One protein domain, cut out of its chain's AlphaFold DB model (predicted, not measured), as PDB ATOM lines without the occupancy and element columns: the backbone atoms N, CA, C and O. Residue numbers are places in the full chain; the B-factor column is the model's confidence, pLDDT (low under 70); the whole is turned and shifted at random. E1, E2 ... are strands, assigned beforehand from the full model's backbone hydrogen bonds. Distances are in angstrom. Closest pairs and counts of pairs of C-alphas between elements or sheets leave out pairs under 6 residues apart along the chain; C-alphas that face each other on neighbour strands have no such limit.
ATOM      1  N   GLY A  57     261.216 140.176 167.924       92.44
ATOM      2  CA  GLY A  57     262.045 141.385 167.913       92.44
ATOM      3  C   GLY A  57     263.399 141.235 167.213       92.44
ATOM      4  O   GLY A  57     264.074 142.237 166.986       92.44
ATOM      5  N   ILE A  58     263.801 140.021 166.814       95.50
ATOM      6  CA  ILE A  58     265.006 139.835 165.993       95.50
ATOM      7  C   ILE A  58     264.792 140.444 164.612       95.50
ATOM      8  O   ILE A  58     263.816 140.131 163.929       95.50
ATOM      9  N   ILE A  59     265.744 141.274 164.190       96.44
ATOM     10  CA  ILE A  59     265.757 141.914 162.878       96.44
ATOM     11  C   ILE A  59     266.752 141.187 161.978       96.44
ATOM     12  O   ILE A  59     267.880 140.902 162.378       96.44
ATOM     13  N   SER A  60     266.333 140.885 160.753       96.38
ATOM     14  CA  SER A  60     267.144 140.197 159.754       96.38
ATOM     15  C   SER A  60     267.093 140.911 158.405       96.38
ATOM     16  O   SER A  60     266.132 141.617 158.096       96.38
ATOM     17  N   MET A  61     268.138 140.719 157.598       97.00
ATOM     18  CA  MET A  61     268.185 141.198 156.219       97.00
ATOM     19  C   MET A  61     267.467 140.208 155.297       97.00
ATOM     20  O   MET A  61     267.741 139.008 155.309       97.00
ATOM     21  N   TRP A  62     266.568 140.723 154.467       97.25
ATOM     22  CA  TRP A  62     265.722 139.975 153.549       97.25
ATOM     23  C   TRP A  62     265.975 140.416 152.111       97.25
ATOM     24  O   TRP A  62     265.856 141.592 151.772       97.25
ATOM     25  N   SER A  63     266.321 139.457 151.255       96.81
ATOM     26  CA  SER A  63     266.598 139.696 149.833       96.81
ATOM     27  C   SER A  63     265.384 139.568 148.924       96.81
ATOM     28  O   SER A  63     265.483 139.880 147.739       96.81
ATOM     29  N   GLY A  64     264.251 139.096 149.447       95.06
ATOM     30  CA  GLY A  64     263.007 139.023 148.692       95.06
ATOM     31  C   GLY A  64     262.259 140.355 148.659       95.06
ATOM     32  O   GLY A  64     262.645 141.346 149.278       95.06
ATOM     33  N   ALA A  65     261.140 140.363 147.940       93.69
ATOM     34  CA  ALA A  65     260.297 141.545 147.834       93.69
ATOM     35  C   ALA A  65     259.622 141.882 149.177       93.69
ATOM     36  O   ALA A  65     259.264 140.988 149.952       93.69
ATOM     37  N   ALA A  66     259.406 143.174 149.436       91.69
ATOM     38  CA  ALA A  66     258.777 143.672 150.663       91.69
ATOM     39  C   ALA A  66     257.308 143.232 150.825       91.69
ATOM     40  O   ALA A  66     256.792 143.198 151.936       91.69
ATOM     41  N   ASN A  67     256.638 142.859 149.732       92.12
ATOM     42  CA  ASN A  67     255.290 142.282 149.737       92.12
ATOM     43  C   ASN A  67     255.281 140.741 149.804       92.12
ATOM     44  O   ASN A  67     254.209 140.146 149.831       92.12
ATOM     45  N   ALA A  68     256.448 140.095 149.813       94.44
ATOM     46  CA  ALA A  68     256.613 138.642 149.871       94.44
ATOM     47  C   ALA A  68     257.381 138.227 151.139       94.44
ATOM     48  O   ALA A  68     258.266 137.371 151.098       94.44
ATOM     49  N   ILE A  69     257.079 138.883 152.263       94.19
ATOM     50  CA  ILE A  69     257.709 138.605 153.554       94.19
ATOM     51  C   ILE A  69     257.151 137.288 154.120       94.19
ATOM     52  O   ILE A  69     255.931 137.097 154.119       94.19
ATOM     53  N   PRO A  70     258.006 136.368 154.610       92.12
ATOM     54  CA  PRO A  70     257.552 135.110 155.192       92.12
ATOM     55  C   PRO A  70     256.608 135.310 156.382       92.12
ATOM     56  O   PRO A  70     256.799 136.206 157.205       92.12
ATOM     57  N   SER A  71     255.622 134.423 156.529       90.56
ATOM     58  CA  SER A  71     254.696 134.458 157.664       90.56
ATOM     59  C   SER A  71     255.434 134.430 159.007       90.56
ATOM     60  O   SER A  71     256.375 133.660 159.206       90.56
ATOM     61  N   GLY A  72     254.974 135.251 159.953       90.19
ATOM     62  CA  GLY A  72     255.616 135.414 161.259       90.19
ATOM     63  C   GLY A  72     256.752 136.439 161.279       90.19
ATOM     64  O   GLY A  72     257.424 136.547 162.305       90.19
ATOM     65  N   TRP A  73     256.946 137.177 160.186       94.38
ATOM     66  CA  TRP A  73     257.831 138.332 160.078       94.38
ATOM     67  C   TRP A  73     257.049 139.545 159.569       94.38
ATOM     68  O   TRP A  73     255.998 139.402 158.947       94.38
ATOM     69  N   THR A  74     257.576 140.737 159.814       96.44
ATOM     70  CA  THR A  74     257.013 142.010 159.345       96.44
ATOM     71  C   THR A  74     258.122 142.916 158.819       96.44
ATOM     72  O   THR A  74     259.270 142.778 159.231       96.44
ATOM     73  N   LEU A  75     257.805 143.841 157.915       97.25
ATOM     74  CA  LEU A  75     258.760 144.838 157.423       97.25
ATOM     75  C   LEU A  75     259.103 145.842 158.532       97.25
ATOM     76  O   LEU A  75     258.200 146.306 159.220       97.25
ATOM     77  N   CYS A  76     260.375 146.220 158.664       97.38
ATOM     78  CA  CYS A  76     260.815 147.300 159.549       97.38
ATOM     79  C   CYS A  76     260.560 148.675 158.909       97.38
ATOM     80  O   CYS A  76     261.478 149.303 158.372       97.38
ATOM     81  N   ASN A  77     259.301 149.116 158.913       96.81
ATOM     82  CA  ASN A  77     258.837 150.358 158.279       96.81
ATOM     83  C   ASN A  77     258.266 151.391 159.269       96.81
ATOM     84  O   ASN A  77     257.725 152.401 158.824       96.81
ATOM     85  N   GLY A  78     258.366 151.150 160.579       96.31
ATOM     86  CA  GLY A  78     257.784 152.018 161.610       96.31
ATOM     87  C   GLY A  78     256.355 151.641 162.019       96.31
ATOM     88  O   GLY A  78     255.801 152.240 162.939       96.31
ATOM     89  N   GLU A  79     255.748 150.654 161.360       94.44
ATOM     90  CA  GLU A  79     254.407 150.159 161.677       94.44
ATOM     91  C   GLU A  79     254.485 148.874 162.513       94.44
ATOM     92  O   GLU A  79     255.530 148.227 162.608       94.44
ATOM     93  N   ASN A  80     253.367 148.480 163.131       89.94
ATOM     94  CA  ASN A  80     253.244 147.232 163.902       89.94
ATOM     95  C   ASN A  80     254.310 147.059 165.005       89.94
ATOM     96  O   ASN A  80     254.737 145.944 165.298       89.94
ATOM     97  N   GLY A  81     254.762 148.167 165.604       91.44
ATOM     98  CA  GLY A  81     255.791 148.164 166.651       91.44
ATOM     99  C   GLY A  81     257.217 147.926 166.145       91.44
ATOM    100  O   GLY A  81     258.119 147.724 166.955       91.44
ATOM    101  N   THR A  82     257.440 147.946 164.828       96.38
ATOM    102  CA  THR A  82     258.780 147.850 164.238       96.38
ATOM    103  C   THR A  82     259.481 149.208 164.220       96.38
ATOM    104  O   THR A  82     258.818 150.239 164.098       96.38
ATOM    105  N   PRO A  83     260.821 149.254 164.290       96.25
ATOM    106  CA  PRO A  83     261.561 150.456 163.924       96.25
ATOM    107  C   PRO A  83     261.467 150.706 162.410       96.25
ATOM    108  O   PRO A  83     261.382 149.762 161.625       96.25
ATOM    109  N   ASP A  84     261.537 151.966 161.977       96.81
ATOM    110  CA  ASP A  84     261.693 152.289 160.555       96.81
ATOM    111  C   ASP A  84     263.175 152.239 160.175       96.81
ATOM    112  O   ASP A  84     263.962 153.080 160.610       96.81
ATOM    113  N   MET A  85     263.562 151.237 159.385       95.81
ATOM    114  CA  MET A  85     264.950 151.004 158.965       95.81
ATOM    115  C   MET A  85     265.160 151.214 157.464       95.81
ATOM    116  O   MET A  85     266.231 150.906 156.937       95.81
ATOM    117  N   ARG A  86     264.152 151.731 156.758       95.31
ATOM    118  CA  ARG A  86     264.250 152.033 155.325       95.31
ATOM    119  C   ARG A  86     265.226 153.185 155.112       95.31
ATOM    120  O   ARG A  86     265.207 154.156 155.863       95.31
ATOM    121  N   ASP A  87     266.087 153.048 154.105       95.06
ATOM    122  CA  ASP A  87     267.121 154.030 153.747       95.06
ATOM    123  C   ASP A  87     268.079 154.394 154.900       95.06
ATOM    124  O   ASP A  87     268.667 155.478 154.922       95.06
ATOM    125  N   LYS A  88     268.258 153.485 155.872       94.56
ATOM    126  CA  LYS A  88     269.154 153.675 157.020       94.56
ATOM    127  C   LYS A  88     270.315 152.692 156.995       94.56
ATOM    128  O   LYS A  88     270.157 151.505 156.721       94.56
ATOM    129  N   PHE A  89     271.491 153.202 157.345       94.25
ATOM    130  CA  PHE A  89     272.659 152.384 157.636       94.25
ATOM    131  C   PHE A  89     272.650 151.950 159.107       94.25
ATOM    132  O   PHE A  89     272.208 152.703 159.975       94.25
ATOM    133  N   ALA A 184     270.675 147.247 148.264       95.75
ATOM    134  CA  ALA A 184     269.556 147.346 149.195       95.75
ATOM    135  C   ALA A 184     268.921 145.974 149.471       95.75
ATOM    136  O   ALA A 184     268.533 145.253 148.552       95.75
ATOM    137  N   LEU A 185     268.780 145.648 150.755       96.69
ATOM    138  CA  LEU A 185     267.984 144.537 151.274       96.69
ATOM    139  C   LEU A 185     266.885 145.113 152.169       96.69
ATOM    140  O   LEU A 185     267.075 146.156 152.794       96.69
ATOM    141  N   ALA A 186     265.743 144.435 152.258       96.69
ATOM    142  CA  ALA A 186     264.720 144.799 153.226       96.69
ATOM    143  C   ALA A 186     265.158 144.379 154.636       96.69
ATOM    144  O   ALA A 186     265.779 143.334 154.812       96.69
ATOM    145  N   PHE A 187     264.789 145.154 155.651       97.31
ATOM    146  CA  PHE A 187     264.884 144.719 157.041       97.31
ATOM    147  C   PHE A 187     263.531 144.177 157.487       97.31
ATOM    148  O   PHE A 187     262.514 144.852 157.318       97.31
ATOM    149  N   ILE A 188     263.515 142.964 158.037       97.31
ATOM    150  CA  ILE A 188     262.305 142.329 158.564       97.31
ATOM    151  C   ILE A 188     262.493 141.949 160.031       97.31
ATOM    152  O   ILE A 188     263.569 141.498 160.421       97.31
ATOM    153  N   MET A 189     261.446 142.104 160.835       96.94
ATOM    154  CA  MET A 189     261.426 141.782 162.259       96.94
ATOM    155  C   MET A 189     260.574 140.546 162.518       96.94
ATOM    156  O   MET A 189     259.471 140.418 161.980       96.94
ATOM    157  N   LYS A 190     261.075 139.630 163.346       94.19
ATOM    158  CA  LYS A 190     260.314 138.470 163.807       94.19
ATOM    159  C   LYS A 190     259.196 138.940 164.741       94.19
ATOM    160  O   LYS A 190     259.477 139.635 165.715       94.19
ATOM    161  N   LEU A 191     257.958 138.538 164.444       89.88
ATOM    162  CA  LEU A 191     256.790 138.734 165.313       89.88
ATOM    163  C   LEU A 191     256.798 137.771 166.500       89.88
ATOM    164  O   LEU A 191     257.189 136.593 166.300       89.88
TER     165      LEU A 191
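What this domain is: This is residues 57 to 89 and 184 to 191 of the 191 residues of the protein "Phage Tail Collar Domain protein" of Oxalobacter formigenes OXCC13 (UniProt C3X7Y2). With little regular structure, the printed part is a small three-stranded sheet, E3 in the middle, between loops: residues 76 to 89 pass along one side and the link of residues 63 to 72 bulges on the other. The 41 printed residues hold three named strands, E1, E2 and E3 along the chain, and no named helix. The sheet's order is E1, E3, E2, antiparallel; the class is all strand, with 12 residues in named elements. It is compact and rounded, with a radius of gyration of the C-alphas of 9.1 A and spans of 24 by 21 by 16 A.

Where its parts are: E3, residues 186 to 190, spans 13.1 A and ends at C-alpha 190 (260.314, 138.470, 163.807). E1, residues 59 to 62, begins at C-alpha 59 (265.757, 141.914, 162.878). E2 is residues 73 to 75.

How they stand to each other: E3 is antiparallel to E1 at 137 degrees; N 62 and O 186 are 2.7 A apart, within hydrogen-bond range. E3 is antiparallel to E2 at 141 degrees, with N 189 and O 74 within range at 2.8 A. The edge strands E1 and E2 are apart.

The domain as a whole: The C-alphas farthest apart, of Ser 71 and Phe 89, are 25.4 A apart. Residues 90 to 183 are not printed; C-alphas 89 and 184 are 10.3 A apart across the cut. The link E1 to E2 is short. No printed residue is under 70 in pLDDT.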